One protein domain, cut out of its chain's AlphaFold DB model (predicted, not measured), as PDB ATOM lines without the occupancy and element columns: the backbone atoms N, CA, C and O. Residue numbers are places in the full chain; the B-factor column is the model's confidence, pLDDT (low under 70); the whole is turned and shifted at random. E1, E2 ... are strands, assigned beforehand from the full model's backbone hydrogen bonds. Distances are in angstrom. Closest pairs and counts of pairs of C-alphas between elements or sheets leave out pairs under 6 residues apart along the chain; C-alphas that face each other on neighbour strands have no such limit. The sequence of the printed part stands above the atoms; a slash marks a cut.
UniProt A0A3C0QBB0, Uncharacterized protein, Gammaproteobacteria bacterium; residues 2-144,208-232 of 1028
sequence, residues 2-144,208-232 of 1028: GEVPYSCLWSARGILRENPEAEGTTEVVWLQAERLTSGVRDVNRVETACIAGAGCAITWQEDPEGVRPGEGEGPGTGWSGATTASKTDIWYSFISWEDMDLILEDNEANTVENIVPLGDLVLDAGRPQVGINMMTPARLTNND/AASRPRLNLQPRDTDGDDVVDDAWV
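AT A GLANCE: This is residues 2 to 144 and 208 to 232 of the 1028 residues of an uncharacterized protein of Gammaproteobacteria bacterium (UniProt A0A3C0QBB0). Little regular structure surrounds a small sandwich, sheet E3-E4-E7 face to face with hairpin E10-E11. Hairpin E5-E6 sits at one end, E1-E2 and E8-E9 toward the other. The printed part has 168 residues, 67 in eleven strands, E1 to E11, and no named helix: all strand, neighbours antiparallel. It is only just loose, close to compact, radius of gyration of the C-alphas 18.9 A, spanning 56 by 42 by 32 A.

IN THESE COORDINATES: Find E1, residues 14-18, beginning at (496.591, 193.682, 351.585); then E2, 26-30; E3, 42-51, 27.9 A; E4, 55-63; E5, 68-70; E6, 78-83; E7, 89-96; E8, 102-104; E9, 115-117; E10, 209-219, 27.5 A; and E11, 229-232, ending at (500.152, 182.467, 370.341).

HOW THE PARTS SIT: Look in E4: its N 61 is 2.9 A from O 44 of E3, its N 58 2.8 A from O 93 of E7. The closest C-alphas of E3 and E10, Arg 45 and Arg 211, are 5.8 A apart.

THE WHOLE: Residues 145-207 are cut out, C-alphas 144 and 208 lying 8.7 A apart. Link E2 to E3 is long. Confidence is low in 23 residues, among them 69-81.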
ATOM      1  N   GLY A   2     470.205 168.893 353.677       53.56
ATOM      2  CA  GLY A   2     471.113 168.877 352.523       53.56
ATOM      3  C   GLY A   2     472.552 168.648 352.989       53.56
ATOM      4  O   GLY A   2     472.885 169.016 354.105       53.56
ATOM      5  N   GLU A   3     473.373 168.008 352.164       54.16
ATOM      6  CA  GLU A   3     474.818 167.889 352.388       54.16
ATOM      7  C   GLU A   3     475.461 169.222 351.972       54.16
ATOM      8  O   GLU A   3     475.305 169.636 350.816       54.16
ATOM      9  N   VAL A   4     476.098 169.934 352.907       65.31
ATOM     10  CA  VAL A   4     476.872 171.143 352.589       65.31
ATOM     11  C   VAL A   4     478.182 170.697 351.931       65.31
ATOM     12  O   VAL A   4     478.843 169.795 352.444       65.31
ATOM     13  N   PRO A   5     478.547 171.244 350.758       73.94
ATOM     14  CA  PRO A   5     479.815 170.905 350.125       73.94
ATOM     15  C   PRO A   5     480.984 171.394 350.981       73.94
ATOM     16  O   PRO A   5     480.910 172.481 351.544       73.94
ATOM     17  N   TYR A   6     482.077 170.628 351.007       87.06
ATOM     18  CA  TYR A   6     483.260 171.001 351.783       87.06
ATOM     19  C   TYR A   6     483.829 172.345 351.330       87.06
ATOM     20  O   TYR A   6     484.032 172.594 350.134       87.06
ATOM     21  N   SER A   7     484.123 173.184 352.311       88.00
ATOM     22  CA  SER A   7     484.712 174.502 352.153       88.00
ATOM     23  C   SER A   7     486.237 174.412 352.140       88.00
ATOM     24  O   SER A   7     486.845 173.599 352.832       88.00
ATOM     25  N   CYS A   8     486.876 175.257 351.330       91.62
ATOM     26  CA  CYS A   8     488.327 175.447 351.338       91.62
ATOM     27  C   CYS A   8     488.655 176.816 351.932       91.62
ATOM     28  O   CYS A   8     487.975 177.789 351.605       91.62
ATOM     29  N   LEU A   9     489.747 176.909 352.687       93.25
ATOM     30  CA  LEU A   9     490.255 178.176 353.195       93.25
ATOM     31  C   LEU A   9     491.226 178.807 352.201       93.25
ATOM     32  O   LEU A   9     492.131 178.143 351.678       93.25
ATOM     33  N   TRP A  10     491.043 180.103 351.981       93.31
ATOM     34  CA  TRP A  10     491.946 180.951 351.221       93.31
ATOM     35  C   TRP A  10     492.292 182.176 352.060       93.31
ATOM     36  O   TRP A  10     491.388 182.784 352.628       93.31
ATOM     37  N   SER A  11     493.563 182.557 352.095       91.50
ATOM     38  CA  SER A  11     494.005 183.828 352.670       91.50
ATOM     39  C   SER A  11     494.380 184.796 351.550       91.50
ATOM     40  O   SER A  11     494.877 184.409 350.491       91.50
ATOM     41  N   ALA A  12     494.105 186.081 351.761       89.25
ATOM     42  CA  ALA A  12     494.568 187.156 350.898       89.25
ATOM     43  C   ALA A  12     495.037 188.309 351.780       89.25
ATOM     44  O   ALA A  12     494.313 188.728 352.680       89.25
ATOM     45  N   ARG A  13     496.234 188.829 351.502       86.38
ATOM     46  CA  ARG A  13     496.831 189.934 352.261       86.38
ATOM     47  C   ARG A  13     496.840 191.227 351.454       86.38
ATOM     48  O   ARG A  13     496.954 191.205 350.224       86.38
ATOM     49  N   GLY A  14     496.656 192.341 352.153       83.62
ATOM     50  CA  GLY A  14     496.591 193.682 351.585       83.62
ATOM     51  C   GLY A  14     497.562 194.609 352.298       83.62
ATOM     52  O   GLY A  14     497.628 194.599 353.522       83.62
ATOM     53  N   ILE A  15     498.309 195.401 351.532       81.19
ATOM     54  CA  ILE A  15     499.339 196.303 352.062       81.19
ATOM     55  C   ILE A  15     498.992 197.736 351.683       81.19
ATOM     56  O   ILE A  15     498.674 198.021 350.525       81.19
ATOM     57  N   LEU A  16     499.058 198.634 352.662       81.19
ATOM     58  CA  LEU A  16     498.953 200.076 352.460       81.19
ATOM     59  C   LEU A  16     500.307 200.625 351.996       81.19
ATOM     60  O   LEU A  16     501.299 200.489 352.709       81.19
ATOM     61  N   ARG A  17     500.346 201.278 350.832       74.44
ATOM     62  CA  ARG A  17     501.539 201.975 350.322       74.44
ATOM     63  C   ARG A  17     501.191 203.343 349.745       74.44
ATOM     64  O   ARG A  17     500.032 203.607 349.426       74.44
ATOM     65  N   GLU A  18     502.187 204.207 349.578       77.62
ATOM     66  CA  GLU A  18     501.997 205.457 348.838       77.62
ATOM     67  C   GLU A  18     501.678 205.160 347.367       77.62
ATOM     68  O   GLU A  18     502.270 204.275 346.745       77.62
ATOM     69  N   ASN A  19     500.719 205.895 346.811       75.44
ATOM     70  CA  ASN A  19     500.313 205.736 345.430       75.44
ATOM     71  C   ASN A  19     501.380 206.348 344.501       75.44
ATOM     72  O   ASN A  19     501.527 207.574 344.465       75.44
ATOM     73  N   PRO A  20     502.068 205.539 343.672       71.81
ATOM     74  CA  PRO A  20     503.117 206.042 342.788       71.81
ATOM     75  C   PRO A  20     502.582 206.980 341.690       71.81
ATOM     76  O   PRO A  20     503.347 207.724 341.076       71.81
ATOM     77  N   GLU A  21     501.273 206.958 341.420       74.81
ATOM     78  CA  GLU A  21     500.603 207.820 340.441       74.81
ATOM     79  C   GLU A  21     500.013 209.101 341.063       74.81
ATOM     80  O   GLU A  21     499.608 210.011 340.328       74.81
ATOM     81  N   ALA A  22     499.965 209.188 342.397       77.44
ATOM     82  CA  ALA A  22     499.384 210.299 343.146       77.44
ATOM     83  C   ALA A  22     500.120 210.535 344.483       77.44
ATOM     84  O   ALA A  22     499.674 210.097 345.543       77.44
ATOM     85  N   GLU A  23     501.224 211.284 344.400       75.69
ATOM     86  CA  GLU A  23     502.058 211.745 345.523       75.69
ATOM     87  C   GLU A  23     501.197 212.341 346.658       75.69
ATOM     88  O   GLU A  23     500.328 213.188 346.414       75.69
ATOM     89  N   GLY A  24     501.415 211.864 347.886       75.75
ATOM     90  CA  GLY A  24     500.651 212.248 349.081       75.75
ATOM     91  C   GLY A  24     499.297 211.542 349.261       75.75
ATOM     92  O   GLY A  24     498.502 211.948 350.108       75.75
ATOM     93  N   THR A  25     499.005 210.503 348.472       77.56
ATOM     94  CA  THR A  25     497.834 209.625 348.659       77.56
ATOM     95  C   THR A  25     498.270 208.181 348.882       77.56
ATOM     96  O   THR A  25     499.288 207.754 348.349       77.56
ATOM     97  N   THR A  26     497.504 207.410 349.654       78.00
ATOM     98  CA  THR A  26     497.779 205.988 349.918       78.00
ATOM     99  C   THR A  26     496.834 205.082 349.133       78.00
ATOM    100  O   THR A  26     495.645 205.381 349.003       78.00
ATOM    101  N   GLU A  27     497.336 203.948 348.652       75.81
ATOM    102  CA  GLU A  27     496.540 202.870 348.061       75.81
ATOM    103  C   GLU A  27     496.710 201.555 348.835       75.81
ATOM    104  O   GLU A  27     497.767 201.289 349.406       75.81
ATOM    105  N   VAL A  28     495.666 200.719 348.836       82.75
ATOM    106  CA  VAL A  28     495.744 199.335 349.323       82.75
ATOM    107  C   VAL A  28     495.995 198.418 348.133       82.75
ATOM    108  O   VAL A  28     495.169 198.340 347.219       82.75
ATOM    109  N   VAL A  29     497.107 197.689 348.157       82.38
ATOM    110  CA  VAL A  29     497.438 196.676 347.151       82.38
ATOM    111  C   VAL A  29     497.130 195.295 347.710       82.38
ATOM    112  O   VAL A  29     497.778 194.829 348.641       82.38
ATOM    113  N   TRP A  30     496.143 194.627 347.113       87.38
ATOM    114  CA  TRP A  30     495.777 193.249 347.446       87.38
ATOM    115  C   TRP A  30     496.602 192.247 346.640       87.38
ATOM    116  O   TRP A  30     496.576 192.282 345.404       87.38
ATOM    117  N   LEU A  31     497.268 191.319 347.327       87.44
ATOM    118  CA  LEU A  31     497.987 190.217 346.691       87.44
ATOM    119  C   LEU A  31     497.011 189.140 346.173       87.44
ATOM    120  O   LEU A  31     495.814 189.129 346.491       87.44
ATOM    121  N   GLN A  32     497.499 188.236 345.320       88.31
ATOM    122  CA  GLN A  32     496.737 187.047 344.926       88.31
ATOM    123  C   GLN A  32     496.464 186.159 346.144       88.31
ATOM    124  O   GLN A  32     497.340 185.964 346.978       88.31
ATOM    125  N   ALA A  33     495.246 185.618 346.224       90.19
ATOM    126  CA  ALA A  33     494.867 184.729 347.312       90.19
ATOM    127  C   ALA A  33     495.623 183.395 347.217       90.19
ATOM    128  O   ALA A  33     495.719 182.807 346.134       90.19
ATOM    129  N   GLU A  34     496.102 182.900 348.351       90.44
ATOM    130  CA  GLU A  34     496.733 181.590 348.498       90.44
ATOM    131  C   GLU A  34     495.753 180.603 349.146       90.44
ATOM    132  O   GLU A  34     494.909 180.981 349.959       90.44
ATOM    133  N   ARG A  35     495.807 179.329 348.739       92.00
ATOM    134  CA  ARG A  35     494.930 178.285 349.287       92.00
ATOM    135  C   ARG A  35     495.644 177.576 350.424       92.00
ATOM    136  O   ARG A  35     496.651 176.920 350.166       92.00
ATOM    137  N   LEU A  36     495.084 177.637 351.627       92.50
ATOM    138  CA  LEU A  36     495.669 176.987 352.800       92.50
ATOM    139  C   LEU A  36     495.271 175.512 352.883       92.50
ATOM    140  O   LEU A  36     496.094 174.665 353.211       92.50
ATOM    141  N   THR A  37     494.034 175.170 352.513       92.62
ATOM    142  CA  THR A  37     493.510 173.817 352.759       92.62
ATOM    143  C   THR A  37     493.339 172.993 351.491       92.62
ATOM    144  O   THR A  37     493.300 173.491 350.360       92.62
ATOM    145  N   SER A  38     493.286 171.669 351.647       87.19
ATOM    146  CA  SER A  38     493.222 170.737 350.515       87.19
ATOM    147  C   SER A  38     491.812 170.593 349.913       87.19
ATOM    148  O   SER A  38     491.690 170.211 348.742       87.19
ATOM    149  N   GLY A  39     490.771 170.912 350.692       85.88
ATOM    150  CA  GLY A  39     489.366 170.621 350.383       85.88
ATOM    151  C   GLY A  39     488.977 169.149 350.562       85.88
ATOM    152  O   GLY A  39     487.940 168.732 350.055       85.88
ATOM    153  N   VAL A  40     489.830 168.343 351.209       87.88
ATOM    154  CA  VAL A  40     489.536 166.940 351.570       87.88
ATOM    155  C   VAL A  40     488.753 166.850 352.883       87.88
ATOM    156  O   VAL A  40     488.045 165.872 353.089       87.88
ATOM    157  N   ARG A  41     488.873 167.871 353.732       89.62
ATOM    158  CA  ARG A  41     488.112 168.085 354.963       89.62
ATOM    159  C   ARG A  41     487.404 169.435 354.865       89.62
ATOM    160  O   ARG A  41     487.852 170.303 354.109       89.62
ATOM    161  N   ASP A  42     486.302 169.581 355.582       90.88
ATOM    162  CA  ASP A  42     485.494 170.793 355.586       90.88
ATOM    163  C   ASP A  42     486.021 171.795 356.609       90.88
ATOM    164  O   ASP A  42     486.175 171.467 357.784       90.88
ATOM    165  N   VAL A  43     486.307 173.010 356.152       91.81
ATOM    166  CA  VAL A  43     486.808 174.094 357.001       91.81
ATOM    167  C   VAL A  43     485.651 174.828 357.664       91.81
ATOM    168  O   VAL A  43     484.712 175.240 356.983       91.81
ATOM    169  N   ASN A  44     485.775 175.104 358.961       89.44
ATOM    170  CA  ASN A  44     484.896 176.029 359.670       89.44
ATOM    171  C   ASN A  44     485.644 176.795 360.775       89.44
ATOM    172  O   ASN A  44     486.777 176.452 361.107       89.44
ATOM    173  N   ARG A  45     484.997 177.817 361.354       87.00
ATOM    174  CA  ARG A  45     485.500 178.604 362.499       87.00
ATOM    175  C   ARG A  45     486.923 179.122 362.284       87.00
ATOM    176  O   ARG A  45     487.848 178.751 362.996       87.00
ATOM    177  N   VAL A  46     487.070 179.956 361.258       92.00
ATOM    178  CA  VAL A  46     488.335 180.619 360.937       92.00
ATOM    179  C   VAL A  46     488.500 181.828 361.850       92.00
ATOM    180  O   VAL A  46     487.647 182.712 361.846       92.00
ATOM    181  N   GLU A  47     489.603 181.873 362.582       92.56
ATOM    182  CA  GLU A  47     490.011 183.015 363.397       92.56
ATOM    183  C   GLU A  47     491.320 183.575 362.839       92.56
ATOM    184  O   GLU A  47     492.135 182.844 362.270       92.56
ATOM    185  N   THR A  48     491.522 184.882 362.954       92.12
ATOM    186  CA  THR A  48     492.730 185.553 362.469       92.12
ATOM    187  C   THR A  48     493.118 186.655 363.433       92.12
ATOM    188  O   THR A  48     492.271 187.447 363.835       92.12
ATOM    189  N   ALA A  49     494.402 186.718 363.763       91.19
ATOM    190  CA  ALA A  49     494.975 187.747 364.616       91.19
ATOM    191  C   ALA A  49     496.316 188.209 364.035       91.19
ATOM    192  O   ALA A  49     497.006 187.441 363.361       91.19
ATOM    193  N   CYS A  50     496.666 189.470 364.276       88.44
ATOM    194  CA  CYS A  50     497.882 190.095 363.767       88.44
ATOM    195  C   CYS A  50     498.501 190.998 364.831       88.44
ATOM    196  O   CYS A  50     497.775 191.737 365.493       88.44
ATOM    197  N   ILE A  51     499.827 190.990 364.924       86.88
ATOM    198  CA  ILE A  51     500.615 191.882 365.776       86.88
ATOM    199  C   ILE A  51     501.664 192.574 364.908       86.88
ATOM    200  O   ILE A  51     502.339 191.938 364.097       86.88
ATOM    201  N   ALA A  52     501.769 193.895 365.050       83.69
ATOM    202  CA  ALA A  52     502.779 194.675 364.346       83.69
ATOM    203  C   ALA A  52     504.186 194.240 364.779       83.69
ATOM    204  O   ALA A  52     504.417 194.015 365.961       83.69
ATOM    205  N   GLY A  53     505.111 194.115 363.825       85.56
ATOM    206  CA  GLY A  53     506.472 193.623 364.076       85.56
ATOM    207  C   GLY A  53     506.588 192.096 364.043       85.56
ATOM    208  O   GLY A  53     507.487 191.577 363.392       85.56
ATOM    209  N   ALA A  54     505.604 191.382 364.595       87.69
ATOM    210  CA  ALA A  54     505.587 189.919 364.614       87.69
ATOM    211  C   ALA A  54     505.035 189.299 363.318       87.69
ATOM    212  O   ALA A  54     505.735 188.577 362.609       87.69
ATOM    213  N   GLY A  55     503.774 189.586 362.963       90.56
ATOM    214  CA  GLY A  55     503.098 188.947 361.830       90.56
ATOM    215  C   GLY A  55     501.607 188.695 362.047       90.56
ATOM    216  O   GLY A  55     500.961 189.340 362.871       90.56
ATOM    217  N   CYS A  56     501.047 187.757 361.280       93.06
ATOM    218  CA  CYS A  56     499.654 187.327 361.402       93.06
ATOM    219  C   CYS A  56     499.541 185.807 361.461       93.06
ATOM    220  O   CYS A  56     500.224 185.097 360.724       93.06
ATOM    221  N   ALA A  57     498.592 185.319 362.253       95.00
ATOM    222  CA  ALA A  57     498.273 183.907 362.379       95.00
ATOM    223  C   ALA A  57     496.790 183.633 362.111       95.00
ATOM    224  O   ALA A  57     495.929 184.498 362.286       95.00
ATOM    225  N   ILE A  58     496.505 182.409 361.669       96.00
ATOM    226  CA  ILE A  58     495.170 181.917 361.348       96.00
ATOM    227  C   ILE A  58     494.991 180.537 361.978       96.00
ATOM    228  O   ILE A  58     495.821 179.648 361.772       96.00
ATOM    229  N   THR A  59     493.872 180.341 362.678       96.25
ATOM    230  CA  THR A  59     493.428 179.022 363.151       96.25
ATOM    231  C   THR A  59     492.083 178.651 362.559       96.25
ATOM    232  O   THR A  59     491.249 179.521 362.313       96.25
ATOM    233  N   TRP A  60     491.846 177.360 362.345       95.19
ATOM    234  CA  TRP A  60     490.542 176.863 361.914       95.19
ATOM    235  C   TRP A  60     490.312 175.420 362.340       95.19
ATOM    236  O   TRP A  60     491.236 174.686 362.684       95.19
ATOM    237  N   GLN A  61     489.053 175.015 362.278       93.25
ATOM    238  CA  GLN A  61     488.609 173.647 362.478       93.25
ATOM    239  C   GLN A  61     488.483 172.937 361.121       93.25
ATOM    240  O   GLN A  61     487.889 173.497 360.197       93.25
ATOM    241  N   GLU A  62     488.981 171.699 361.000       92.25
ATOM    242  CA  GLU A  62     488.726 170.843 359.827       92.25
ATOM    243  C   GLU A  62     488.020 169.533 360.171       92.25
ATOM    244  O   GLU A  62     488.617 168.616 360.751       92.25
ATOM    245  N   ASP A  63     486.778 169.407 359.704       90.75
ATOM    246  CA  ASP A  63     485.943 168.225 359.903       90.75
ATOM    247  C   ASP A  63     486.109 167.223 358.738       90.75
ATOM    248  O   ASP A  63     485.932 167.587 357.568       90.75
ATOM    249  N   PRO A  64     486.457 165.951 359.006       89.62
ATOM    250  CA  PRO A  64     486.642 164.939 357.968       89.62
ATOM    251  C   PRO A  64     485.355 164.468 357.282       89.62
ATOM    252  O   PRO A  64     485.445 163.923 356.181       89.62
ATOM    253  N   GLU A  65     484.192 164.615 357.915       87.19
ATOM    254  CA  GLU A  65     482.895 164.206 357.361       87.19
ATOM    255  C   GLU A  65     482.040 165.398 356.916       87.19
ATOM    256  O   GLU A  65     481.053 165.203 356.202       87.19
ATOM    257  N   GLY A  66     482.468 166.619 357.231       82.75
ATOM    258  CA  GLY A  66     481.727 167.846 356.977       82.75
ATOM    259  C   GLY A  66     481.089 168.367 358.252       82.75
ATOM    260  O   GLY A  66     480.704 167.583 359.120       82.75
ATOM    261  N   VAL A  67     480.952 169.690 358.353       75.31
ATOM    262  CA  VAL A  67     480.305 170.328 359.506       75.31
ATOM    263  C   VAL A  67     478.946 169.680 359.750       75.31
ATOM    264  O   VAL A  67     478.204 169.413 358.812       75.31
ATOM    265  N   ARG A  68     478.586 169.407 361.001       73.94
ATOM    266  CA  ARG A  68     477.267 168.850 361.317       73.94
ATOM    267  C   ARG A  68     476.312 169.980 361.702       73.94
ATOM    268  O   ARG A  68     476.743 170.945 362.337       73.94
ATOM    269  N   PRO A  69     475.022 169.896 361.332       66.69
ATOM    270  CA  PRO A  69     474.044 170.842 361.842       66.69
ATOM    271  C   PRO A  69     473.956 170.698 363.368       66.69
ATOM    272  O   PRO A  69     473.855 169.585 363.886       66.69
ATOM    273  N   GLY A  70     474.022 171.822 364.075       59.53
ATOM    274  CA  GLY A  70     473.674 171.899 365.488       59.53
ATOM    275  C   GLY A  70     472.161 172.021 365.666       59.53
ATOM    276  O   GLY A  70     471.501 172.686 364.866       59.53
ATOM    277  N   GLU A  71     471.625 171.393 366.712       51.50
ATOM    278  CA  GLU A  71     470.201 171.452 367.099       51.50
ATOM    279  C   GLU A  71     469.968 172.315 368.363       51.50
ATOM    280  O   GLU A  71     468.877 172.298 368.918       51.50
ATOM    281  N   GLY A  72     470.977 173.063 368.838       46.75
ATOM    282  CA  GLY A  72     470.915 173.815 370.102       46.75
ATOM    283  C   GLY A  72     470.627 175.315 369.960       46.75
ATOM    284  O   GLY A  72     470.935 175.916 368.934       46.75
ATOM    285  N   GLU A  73     470.112 175.922 371.034       42.75
ATOM    286  CA  GLU A  73     469.797 177.356 371.116       42.75
ATOM    287  C   GLU A  73     471.036 178.255 371.347       42.75
ATOM    288  O   GLU A  73     471.979 177.914 372.080       42.75
ATOM    289  N   GLY A  74     471.022 179.428 370.702       36.94
ATOM    290  CA  GLY A  74     472.066 180.462 370.682       36.94
ATOM    291  C   GLY A  74     472.945 180.410 369.422       36.94
ATOM    292  O   GLY A  74     473.155 179.310 368.912       36.94
ATOM    293  N   PRO A  75     473.644 181.505 369.065       30.91
ATOM    294  CA  PRO A  75     473.978 181.992 367.705       30.91
ATOM    295  C   PRO A  75     474.580 180.935 366.783       30.91
ATOM    296  O   PRO A  75     475.795 180.834 366.580       30.91
ATOM    297  N   GLY A  76     473.750 179.999 366.354       35.97
ATOM    298  CA  GLY A  76     474.269 178.659 366.108       35.97
ATOM    299  C   GLY A  76     473.248 177.559 365.912       35.97
ATOM    300  O   GLY A  76     473.674 176.405 365.774       35.97
ATOM    301  N   THR A  77     471.960 177.890 365.795       35.81
ATOM    302  CA  THR A  77     471.043 177.038 365.042       35.81
ATOM    303  C   THR A  77     471.579 176.922 363.611       35.81
ATOM    304  O   THR A  77     471.651 177.905 362.879       35.81
ATOM    305  N   GLY A  78     472.041 175.730 363.214       51.59
ATOM    306  CA  GLY A  78     472.626 175.490 361.889       51.59
ATOM    307  C   GLY A  78     474.085 175.017 361.895       51.59
ATOM    308  O   GLY A  78     474.552 174.353 362.818       51.59
ATOM    309  N   TRP A  79     474.811 175.294 360.809       58.00
ATOM    310  CA  TRP A  79     476.138 174.731 360.496       58.00
ATOM    311  C   TRP A  79     477.269 175.504 361.196       58.00
ATOM    312  O   TRP A  79     478.259 175.911 360.591       58.00
ATOM    313  N   SER A  80     477.112 175.726 362.500       64.06
ATOM    314  CA  SER A  80     477.956 176.610 363.311       64.06
ATOM    315  C   SER A  80     479.312 176.008 363.702       64.06
ATOM    316  O   SER A  80     480.098 176.669 364.383       64.06
ATOM    317  N   GLY A  81     479.582 174.753 363.329       65.25
ATOM    318  CA  GLY A  81     480.808 174.030 363.689       65.25
ATOM    319  C   GLY A  81     480.854 173.559 365.143       65.25
ATOM    320  O   GLY A  81     481.867 173.013 365.560       65.25
ATOM    321  N   ALA A  82     479.776 173.755 365.912       70.56
ATOM    322  CA  ALA A  82     479.698 173.329 367.307       70.56
ATOM    323  C   ALA A  82     479.577 171.806 367.456       70.56
ATOM    324  O   ALA A  82     480.115 171.253 368.408       70.56
ATOM    325  N   THR A  83     478.901 171.131 366.528       77.12
ATOM    326  CA  THR A  83     478.859 169.667 366.468       77.12
ATOM    327  C   THR A  83     479.811 169.210 365.379       77.12
ATOM    328  O   THR A  83     479.742 169.700 364.250       77.12
ATOM    329  N   THR A  84     480.681 168.263 365.706       81.50
ATOM    330  CA  THR A  84     481.745 167.821 364.804       81.50
ATOM    331  C   THR A  84     481.765 166.304 364.675       81.50
ATOM    332  O   THR A  84     481.081 165.581 365.411       81.50
ATOM    333  N   ALA A  85     482.451 165.797 363.658       86.44
ATOM    334  CA  ALA A  85     482.768 164.383 363.561       86.44
ATOM    335  C   ALA A  85     484.011 164.046 364.387       86.44
ATOM    336  O   ALA A  85     484.939 164.849 364.478       86.44
ATOM    337  N   SER A  86     484.074 162.823 364.919       86.25
ATOM    338  CA  SER A  86     485.317 162.287 365.481       86.25
ATOM    339  C   SER A  86     486.466 162.488 364.490       86.25
ATOM    340  O   SER A  86     486.272 162.295 363.284       86.25
ATOM    341  N   LYS A  87     487.655 162.822 365.006       89.25
ATOM    342  CA  LYS A  87     488.864 163.199 364.244       89.25
ATOM    343  C   LYS A  87     488.868 164.610 363.666       89.25
ATOM    344  O   LYS A  87     489.690 164.902 362.792       89.25
ATOM    345  N   THR A  88     487.943 165.468 364.077       91.50
ATOM    346  CA  THR A  88     488.037 166.895 363.760       91.50
ATOM    347  C   THR A  88     489.217 167.490 364.518       91.50
ATOM    348  O   THR A  88     489.350 167.271 365.721       91.50
ATOM    349  N   ASP A  89     490.070 168.218 363.803       92.12
ATOM    350  CA  ASP A  89     491.302 168.796 364.341       92.12
ATOM    351  C   ASP A  89     491.310 170.318 364.208       92.12
ATOM    352  O   ASP A  89     490.710 170.871 363.275       92.12
ATOM    353  N   ILE A  90     492.044 170.975 365.109       94.31
ATOM    354  CA  ILE A  90     492.396 172.391 364.992       94.31
ATOM    355  C   ILE A  90     493.715 172.528 364.241       94.31
ATOM    356  O   ILE A  90     494.690 171.825 364.515       94.31
ATOM    357  N   TRP A  91     493.740 173.459 363.298       94.69
ATOM    358  CA  TRP A  91     494.889 173.763 362.459       94.69
ATOM    359  C   TRP A  91     495.381 175.182 362.693       94.69
ATOM    360  O   TRP A  91     494.593 176.065 363.035       94.69
ATOM    361  N   TYR A  92     496.674 175.386 362.465       95.31
ATOM    362  CA  TYR A  92     497.383 176.644 362.645       95.31
ATOM    363  C   TYR A  92     498.294 176.938 361.449       95.31
ATOM    364  O   TYR A  92     498.944 176.045 360.899       95.31
ATOM    365  N   SER A  93     498.341 178.201 361.034       94.56
ATOM    366  CA  SER A  93     499.244 178.717 360.005       94.56
ATOM    367  C   SER A  93     499.549 180.186 360.288       94.56
ATOM    368  O   SER A  93     498.689 180.900 360.799       94.56
ATOM    369  N   PHE A  94     500.745 180.656 359.938       94.12
ATOM    370  CA  PHE A  94     501.160 182.040 360.168       94.12
ATOM    371  C   PHE A  94     501.993 182.596 359.013       94.12
ATOM    372  O   PHE A  94     502.439 181.854 358.134       94.12
ATOM    373  N   ILE A  95     502.211 183.906 359.034       92.38
ATOM    374  CA  ILE A  95     503.205 184.612 358.229       92.38
ATOM    375  C   ILE A  95     503.871 185.686 359.087       92.38
ATOM    376  O   ILE A  95     503.174 186.412 359.799       92.38
ATOM    377  N   SER A  96     505.199 185.784 359.018       91.38
ATOM    378  CA  SER A  96     505.949 186.823 359.725       91.38
ATOM    379  C   SER A  96     505.710 188.200 359.102       91.38
ATOM    380  O   SER A  96     505.302 188.334 357.942       91.38
ATOM    381  N   TRP A  97     505.963 189.245 359.881       88.81
ATOM    382  CA  TRP A  97     505.808 190.625 359.439       88.81
ATOM    383  C   TRP A  97     506.744 190.967 358.276       88.81
ATOM    384  O   TRP A  97     506.317 191.593 357.307       88.81
ATOM    385  N   GLU A  98     507.995 190.505 358.339       86.12
ATOM    386  CA  GLU A  98     509.005 190.713 357.291       86.12
ATOM    387  C   GLU A  98     508.659 190.031 355.958       86.12
ATOM    388  O   GLU A  98     509.052 190.511 354.896       86.12
ATOM    389  N   ASP A  99     507.861 188.961 355.991       88.88
ATOM    390  CA  ASP A  99     507.477 188.207 354.797       88.88
ATOM    391  C   ASP A  99     506.160 188.698 354.169       88.88
ATOM    392  O   ASP A  99     505.803 188.313 353.042       88.88
ATOM    393  N   MET A 100     505.415 189.563 354.870       86.75
ATOM    394  CA  MET A 100     504.097 190.027 354.433       86.75
ATOM    395  C   MET A 100     504.134 190.790 353.106       86.75
ATOM    396  O   MET A 100     503.229 190.610 352.283       86.75
ATOM    397  N   ASP A 101     505.147 191.625 352.867       86.94
ATOM    398  CA  ASP A 101     505.216 192.509 351.695       86.94
ATOM    399  C   ASP A 101     506.032 191.969 350.520       86.94
ATOM    400  O   ASP A 101     506.109 192.603 349.461       86.94
ATOM    401  N   LEU A 102     506.555 190.756 350.668       88.06
ATOM    402  CA  LEU A 102     507.342 190.094 349.648       88.06
ATOM    403  C   LEU A 102     506.453 189.533 348.533       88.06
ATOM    404  O   LEU A 102     505.530 188.739 348.761       88.06
ATOM    405  N   ILE A 103     506.762 189.926 347.296       86.12
ATOM    406  CA  ILE A 103     506.044 189.546 346.075       86.12
ATOM    407  C   ILE A 103     506.979 188.907 345.046       86.12
ATOM    408  O   ILE A 103     508.194 189.091 345.089       86.12
ATOM    409  N   LEU A 104     506.409 188.167 344.092       84.44
ATOM    410  CA  LEU A 104     507.154 187.691 342.924       84.44
ATOM    411  C   LEU A 104     507.259 188.789 341.864       84.44
ATOM    412  O   LEU A 104     506.239 189.305 341.396       84.44
ATOM    413  N   GLU A 105     508.483 189.081 341.425       77.62
ATOM    414  CA  GLU A 105     508.749 189.964 340.289       77.62
ATOM    415  C   GLU A 105     508.092 189.395 339.013       77.62
ATOM    416  O   GLU A 105     508.309 188.240 338.647       77.62
ATOM    417  N   ASP A 106     507.229 190.183 338.358       67.19
ATOM    418  CA  ASP A 106     506.637 189.946 337.028       67.19
ATOM    419  C   ASP A 106     506.046 188.541 336.731       67.19
ATOM    420  O   ASP A 106     505.948 188.121 335.573       67.19
ATOM    421  N   ASN A 107     505.555 187.820 337.748       61.34
ATOM    422  CA  ASN A 107     505.132 186.408 337.642       61.34
ATOM    423  C   ASN A 107     506.240 185.493 337.082       61.34
ATOM    424  O   ASN A 107     505.973 184.544 336.329       61.34
ATOM    425  N   GLU A 108     507.495 185.799 337.399       68.44
ATOM    426  CA  GLU A 108     508.614 184.919 337.113       68.44
ATOM    427  C   GLU A 108     508.569 183.640 337.975       68.44
ATOM    428  O   GLU A 108     507.653 183.399 338.764       68.44
ATOM    429  N   ALA A 109     509.537 182.739 337.776       70.88
ATOM    430  CA  ALA A 109     509.620 181.526 338.583       70.88
ATOM    431  C   ALA A 109     509.803 181.882 340.068       70.88
ATOM    432  O   ALA A 109     510.581 182.778 340.388       70.88
ATOM    433  N   ASN A 110     509.126 181.143 340.957       73.56
ATOM    434  CA  ASN A 110     509.294 181.275 342.404       73.56
ATOM    435  C   ASN A 110     510.691 180.777 342.817       73.56
ATOM    436  O   ASN A 110     510.909 179.589 343.070       73.56
ATOM    437  N   THR A 111     511.653 181.692 342.788       77.38
ATOM    438  CA  THR A 111     513.035 181.512 343.229       77.38
ATOM    439  C   THR A 111     513.420 182.694 344.099       77.38
ATOM    440  O   THR A 111     512.973 183.799 343.823       77.38
ATOM    441  N   VAL A 112     514.304 182.482 345.076       75.75
ATOM    442  CA  VAL A 112     514.752 183.520 346.027       75.75
ATOM    443  C   VAL A 112     515.232 184.806 345.335       75.75
ATOM    444  O   VAL A 112     515.022 185.889 345.854       75.75
ATOM    445  N   GLU A 113     515.828 184.708 344.142       79.81
ATOM    446  CA  GLU A 113     516.297 185.873 343.364       79.81
ATOM    447  C   GLU A 113     515.165 186.761 342.811       79.81
ATOM    448  O   GLU A 113     515.423 187.908 342.468       79.81
ATOM    449  N   ASN A 114     513.938 186.236 342.742       82.12
ATOM    450  CA  ASN A 114     512.761 186.878 342.149       82.12
ATOM    451  C   ASN A 114     511.733 187.313 343.208       82.12
ATOM    452  O   ASN A 114     510.632 187.738 342.856       82.12
ATOM    453  N   ILE A 115     512.060 187.145 344.493       86.00
ATOM    454  CA  ILE A 115     511.255 187.628 345.614       86.00
ATOM    455  C   ILE A 115     511.773 189.018 345.968       86.00
ATOM    456  O   ILE A 115     512.950 189.177 346.294       86.00
ATOM    457  N   VAL A 116     510.902 190.018 345.878       84.31
ATOM    458  CA  VAL A 116     511.254 191.418 346.126       84.31
ATOM    459  C   VAL A 116     510.184 192.112 346.973       84.31
ATOM    460  O   VAL A 116     509.012 191.728 346.891       84.31
ATOM    461  N   PRO A 117     510.550 193.137 347.762       84.94
ATOM    462  CA  PRO A 117     509.579 193.952 348.484       84.94
ATOM    463  C   PRO A 117     508.626 194.671 347.525       84.94
ATOM    464  O   PRO A 117     509.039 195.218 346.498       84.94
ATOM    465  N   LEU A 118     507.339 194.733 347.873       80.69
ATOM    466  CA  LEU A 118     506.322 195.429 347.077       80.69
ATOM    467  C   LEU A 118     506.652 196.917 346.852       80.69
ATOM    468  O   LEU A 118     506.267 197.486 345.825       80.69
ATOM    469  N   GLY A 119     507.350 197.550 347.801       75.62
ATOM    470  CA  GLY A 119     507.782 198.948 347.708       75.62
ATOM    471  C   GLY A 119     508.777 199.222 346.575       75.62
ATOM    472  O   GLY A 119     508.808 200.331 346.044       75.62
ATOM    473  N   ASP A 120     509.527 198.207 346.142       75.25
ATOM    474  CA  ASP A 120     510.579 198.352 345.132       75.25
ATOM    475  C   ASP A 120     510.053 198.256 343.689       75.25
ATOM    476  O   ASP A 120     510.794 198.519 342.734       75.25
ATOM    477  N   LEU A 121     508.770 197.912 343.504       70.25
ATOM    478  CA  LEU A 121     508.169 197.667 342.194       70.25
ATOM    479  C   LEU A 121     506.954 198.556 341.885       70.25
ATOM    480  O   LEU A 121     505.968 198.646 342.623       70.25
ATOM    481  N   VAL A 122     506.968 199.119 340.674       69.44
ATOM    482  CA  VAL A 122     505.767 199.662 340.034       69.44
ATOM    483  C   VAL A 122     505.053 198.511 339.336       69.44
ATOM    484  O   VAL A 122     505.544 197.984 338.341       69.44
ATOM    485  N   LEU A 123     503.900 198.118 339.871       68.81
ATOM    486  CA  LEU A 123     503.120 197.001 339.346       68.81
ATOM    487  C   LEU A 123     502.468 197.349 338.001       68.81
ATOM    488  O   LEU A 123     501.823 198.389 337.861       68.81
ATOM    489  N   ASP A 124     502.568 196.437 337.033       63.53
ATOM    490  CA  ASP A 124     501.682 196.420 335.868       63.53
ATOM    491  C   ASP A 124     500.237 196.061 336.289       63.53
ATOM    492  O   ASP A 124     499.978 195.573 337.390       63.53
ATOM    493  N   ALA A 125     499.257 196.283 335.406       62.53
ATOM    494  CA  ALA A 125     497.849 196.006 335.705       62.53
ATOM    495  C   ALA A 125     497.605 194.542 336.143       62.53
ATOM    496  O   ALA A 125     497.740 193.616 335.342       62.53
ATOM    497  N   GLY A 126     497.160 194.338 337.385       71.12
ATOM    498  CA  GLY A 126     496.856 193.023 337.959       71.12
ATOM    499  C   GLY A 126     497.061 192.996 339.475       71.12
ATOM    500  O   GLY A 126     497.481 193.988 340.057       71.12
ATOM    501  N   ARG A 127     496.750 191.862 340.120       79.06
ATOM    502  CA  ARG A 127     497.139 191.616 341.520       79.06
ATOM    503  C   ARG A 127     498.498 190.903 341.542       79.06
ATOM    504  O   ARG A 127     498.608 189.884 340.846       79.06
ATOM    505  N   PRO A 128     499.492 191.394 342.302       84.75
ATOM    506  CA  PRO A 128     500.808 190.764 342.412       84.75
ATOM    507  C   PRO A 128     500.713 189.378 343.065       84.75
ATOM    508  O   PRO A 128     499.808 189.111 343.859       84.75
ATOM    509  N   GLN A 129     501.630 188.485 342.701       85.56
ATOM    510  CA  GLN A 129     501.739 187.159 343.309       85.56
ATOM    511  C   GLN A 129     502.497 187.226 344.632       85.56
ATOM    512  O   GLN A 129     503.451 187.991 344.755       85.56
ATOM    513  N   VAL A 130     502.079 186.402 345.594       87.50
ATOM    514  CA  VAL A 130     502.773 186.231 346.877       87.50
ATOM    515  C   VAL A 130     504.184 185.678 346.645       87.50
ATOM    516  O   VAL A 130     504.353 184.722 345.885       87.50
ATOM    517  N   GLY A 131     505.193 186.311 347.249       86.75
ATOM    518  CA  GLY A 131     506.591 185.872 347.196       86.75
ATOM    519  C   GLY A 131     506.856 184.743 348.185       86.75
ATOM    520  O   GLY A 131     507.322 183.670 347.800       86.75
ATOM    521  N   ILE A 132     506.480 184.977 349.443       88.12
ATOM    522  CA  ILE A 132     506.490 183.984 350.519       88.12
ATOM    523  C   ILE A 132     505.048 183.666 350.909       88.12
ATOM    524  O   ILE A 132     504.225 184.571 351.070       88.12
ATOM    525  N   ASN A 133     504.738 182.373 350.985       88.38
ATOM    526  CA  ASN A 133     503.421 181.872 351.371       88.38
ATOM    527  C   ASN A 133     503.301 181.819 352.895       88.38
ATOM    528  O   ASN A 133     504.310 181.737 353.592       88.38
ATOM    529  N   MET A 134     502.070 181.749 353.390       90.88
ATOM    530  CA  MET A 134     501.810 181.332 354.768       90.88
ATOM    531  C   MET A 134     502.456 179.966 355.062       90.88
ATOM    532  O   MET A 134     502.565 179.098 354.183       90.88
ATOM    533  N   MET A 135     502.858 179.763 356.316       90.44
ATOM    534  CA  MET A 135     503.430 178.517 356.820       90.44
ATOM    535  C   MET A 135     502.510 177.331 356.506       90.44
ATOM    536  O   MET A 135     501.283 177.431 356.593       90.44
ATOM    537  N   THR A 136     503.096 176.198 356.103       88.31
ATOM    538  CA  THR A 136     502.312 175.008 355.734       88.31
ATOM    539  C   THR A 136     501.477 174.548 356.927       88.31
ATOM    540  O   THR A 136     502.078 174.156 357.916       88.31
ATOM    541  N   PRO A 137     500.135 174.521 356.838       90.62
ATOM    542  CA  PRO A 137     499.271 174.273 357.986       90.62
ATOM    543  C   PRO A 137     499.714 173.110 358.880       90.62
ATOM    544  O   PRO A 137     499.852 171.978 358.405       90.62
ATOM    545  N   ALA A 138     499.891 173.397 360.166       88.88
ATOM    546  CA  ALA A 138     500.204 172.421 361.201       88.88
ATOM    547  C   ALA A 138     498.945 172.077 362.002       88.88
ATOM    548  O   ALA A 138     498.047 172.906 362.153       88.88
ATOM    549  N   ARG A 139     498.865 170.846 362.509       90.00
ATOM    550  CA  ARG A 139     497.790 170.422 363.415       90.00
ATOM    551  C   ARG A 139     498.188 170.742 364.846       90.00
ATOM    552  O   ARG A 139     499.278 170.364 365.259       90.00
ATOM    553  N   LEU A 140     497.299 171.382 365.593       91.56
ATOM    554  CA  LEU A 140     497.490 171.596 367.027       91.56
ATOM    555  C   LEU A 140     497.033 170.370 367.820       91.56
ATOM    556  O   LEU A 140     497.755 169.898 368.687       91.56
ATOM    557  N   THR A 141     495.881 169.803 367.461       90.19
ATOM    558  CA  THR A 141     495.288 168.643 368.142       90.19
ATOM    559  C   THR A 141     495.647 167.325 367.461       90.19
ATOM    560  O   THR A 141     495.937 167.290 366.262       90.19
ATOM    561  N   ASN A 142     495.576 166.227 368.214       86.75
ATOM    562  CA  ASN A 142     495.902 164.879 367.749       86.75
ATOM    563  C   ASN A 142     494.676 163.946 367.674       86.75
ATOM    564  O   ASN A 142     494.719 162.793 368.105       86.75
ATOM    565  N   ASN A 143     493.556 164.427 367.124       88.62
ATOM    566  CA  ASN A 143     492.293 163.680 367.143       88.62
ATOM    567  C   ASN A 143     492.183 162.628 366.035       88.62
ATOM    568  O   ASN A 143     491.329 161.742 366.106       88.62
ATOM    569  N   ASP A 144     492.998 162.703 364.981       86.06
ATOM    570  CA  ASP A 144     493.082 161.657 363.960       86.06
ATOM    571  C   ASP A 144     494.294 160.760 364.210       86.06
ATOM    572  O   ASP A 144     495.436 161.191 364.095       86.06
ATOM    573  N   ALA A 208     486.968 165.001 369.202       88.75
ATOM    574  CA  ALA A 208     486.822 165.982 368.143       88.75
ATOM    575  C   ALA A 208     486.949 167.403 368.695       88.75
ATOM    576  O   ALA A 208     486.201 167.785 369.592       88.75
ATOM    577  N   ALA A 209     487.873 168.185 368.138       91.38
ATOM    578  CA  ALA A 209     488.113 169.559 368.554       91.38
ATOM    579  C   ALA A 209     487.347 170.556 367.681       91.38
ATOM    580  O   ALA A 209     487.137 170.350 366.484       91.38
ATOM    581  N   SER A 210     486.910 171.655 368.283       90.75
ATOM    582  CA  SER A 210     486.001 172.603 367.656       90.75
ATOM    583  C   SER A 210     486.122 174.009 368.227       90.75
ATOM    584  O   SER A 210     486.628 174.208 369.330       90.75
ATOM    585  N   ARG A 211     485.615 174.985 367.460       88.06
ATOM    586  CA  ARG A 211     485.518 176.406 367.850       88.06
ATOM    587  C   ARG A 211     486.817 176.961 368.465       88.06
ATOM    588  O   ARG A 211     486.770 177.490 369.575       88.06
ATOM    589  N   PRO A 212     487.956 176.856 367.756       93.25
ATOM    590  CA  PRO A 212     489.181 177.476 368.232       93.25
ATOM    591  C   PRO A 212     488.982 178.990 368.335       93.25
ATOM    592  O   PRO A 212     488.282 179.580 367.510       93.25
ATOM    593  N   ARG A 213     489.601 179.607 369.335       93.00
ATOM    594  CA  ARG A 213     489.790 181.053 369.465       93.00
ATOM    595  C   ARG A 213     491.276 181.335 369.449       93.00
ATOM    596  O   ARG A 213     492.027 180.580 370.052       93.00
ATOM    597  N   LEU A 214     491.669 182.404 368.772       93.69
ATOM    598  CA  LEU A 214     493.062 182.788 368.607       93.69
ATOM    599  C   LEU A 214     493.276 184.186 369.169       93.69
ATOM    600  O   LEU A 214     492.572 185.120 368.785       93.69
ATOM    601  N   ASN A 215     494.288 184.323 370.017       93.69
ATOM    602  CA  ASN A 215     494.827 185.607 370.428       93.69
ATOM    603  C   ASN A 215     496.344 185.622 370.203       93.69
ATOM    604  O   ASN A 215     496.996 184.580 370.290       93.69
ATOM    605  N   LEU A 216     496.888 186.795 369.882       92.75
ATOM    606  CA  LEU A 216     498.325 187.011 369.734       92.75
ATOM    607  C   LEU A 216     498.757 188.125 370.675       92.75
ATOM    608  O   LEU A 216     498.067 189.138 370.773       92.75
ATOM    609  N   GLN A 217     499.901 187.954 371.327       91.56
ATOM    610  CA  GLN A 217     500.491 188.966 372.199       91.56
ATOM    611  C   GLN A 217     501.933 189.238 371.763       91.56
ATOM    612  O   GLN A 217     502.621 188.295 371.375       91.56
ATOM    613  N   PRO A 218     502.389 190.502 371.753       87.75
ATOM    614  CA  PRO A 218     503.728 190.845 371.283       87.75
ATOM    615  C   PRO A 218     504.806 190.173 372.135       87.75
ATOM    616  O   PRO A 218     504.675 190.083 373.356       87.75
ATOM    617  N   ARG A 219     505.873 189.722 371.480       84.75
ATOM    618  CA  ARG A 219     507.084 189.199 372.104       84.75
ATOM    619  C   ARG A 219     508.284 189.896 371.470       84.75
ATOM    620  O   ARG A 219     508.361 190.030 370.254       84.75
ATOM    621  N   ASP A 220     509.185 190.340 372.326       79.56
ATOM    622  CA  ASP A 220     510.505 190.832 371.958       79.56
ATOM    623  C   ASP A 220     511.500 189.750 372.384       79.56
ATOM    624  O   ASP A 220     511.596 189.425 373.573       79.56
ATOM    625  N   THR A 221     512.130 189.092 371.410       77.38
ATOM    626  CA  THR A 221     512.985 187.932 371.685       77.38
ATOM    627  C   THR A 221     514.377 188.295 372.195       77.38
ATOM    628  O   THR A 221     515.016 187.442 372.818       77.38
ATOM    629  N   ASP A 222     514.859 189.520 371.961       73.38
ATOM    630  CA  ASP A 222     516.208 189.950 372.346       73.38
ATOM    631  C   ASP A 222     516.252 191.131 373.333       73.38
ATOM    632  O   ASP A 222     517.333 191.465 373.837       73.38
ATOM    633  N   GLY A 223     515.086 191.662 373.706       71.44
ATOM    634  CA  GLY A 223     514.911 192.693 374.723       71.44
ATOM    635  C   GLY A 223     515.349 194.078 374.251       71.44
ATOM    636  O   GLY A 223     515.817 194.871 375.074       71.44
ATOM    637  N   ASP A 224     515.297 194.350 372.944       70.88
ATOM    638  CA  ASP A 224     515.674 195.634 372.347       70.88
ATOM    639  C   ASP A 224     514.514 196.646 372.216       70.88
ATOM    640  O   ASP A 224     514.694 197.723 371.633       70.88
ATOM    641  N   ASP A 225     513.364 196.329 372.818       71.31
ATOM    642  CA  ASP A 225     512.081 197.035 372.757       71.31
ATOM    643  C   ASP A 225     511.412 196.995 371.367       71.31
ATOM    644  O   ASP A 225     510.468 197.752 371.094       71.31
ATOM    645  N   VAL A 226     511.864 196.116 370.466       76.25
ATOM    646  CA  VAL A 226     511.259 195.896 369.152       76.25
ATOM    647  C   VAL A 226     510.575 194.537 369.114       76.25
ATOM    648  O   VAL A 226     511.178 193.482 369.236       76.25
ATOM    649  N   VAL A 227     509.268 194.562 368.859       80.94
ATOM    650  CA  VAL A 227     508.497 193.334 368.653       80.94
ATOM    651  C   VAL A 227     508.940 192.655 367.359       80.94
ATOM    652  O   VAL A 227     508.790 193.222 366.272       80.94
ATOM    653  N   ASP A 228     509.411 191.422 367.480       80.62
ATOM    654  CA  ASP A 228     509.902 190.581 366.387       80.62
ATOM    655  C   ASP A 228     509.246 189.182 366.357       80.62
ATOM    656  O   ASP A 228     509.266 188.510 365.323       80.62
ATOM    657  N   ASP A 229     508.576 188.777 367.439       88.19
ATOM    658  CA  ASP A 229     507.801 187.537 367.562       88.19
ATOM    659  C   ASP A 229     506.459 187.804 368.279       88.19
ATOM    660  O   ASP A 229     506.147 188.911 368.726       88.19
ATOM    661  N   ALA A 230     505.609 186.785 368.379       91.44
ATOM    662  CA  ALA A 230     504.390 186.849 369.171       91.44
ATOM    663  C   ALA A 230     504.155 185.558 369.952       91.44
ATOM    664  O   ALA A 230     504.406 184.456 369.467       91.44
ATOM    665  N   TRP A 231     503.577 185.694 371.140       94.19
ATOM    666  CA  TRP A 231     502.938 184.591 371.838       94.19
ATOM    667  C   TRP A 231     501.596 184.286 371.187       94.19
ATOM    668  O   TRP A 231     500.756 185.166 370.999       94.19
ATOM    669  N   VAL A 232     501.400 183.022 370.845       95.69
ATOM    670  CA  VAL A 232     500.152 182.467 370.341       95.69
ATOM    671  C   VAL A 232     499.409 181.850 371.501       95.69
ATOM    672  O   VAL A 232     499.969 181.081 372.281       95.69
TER     673      VAL A 232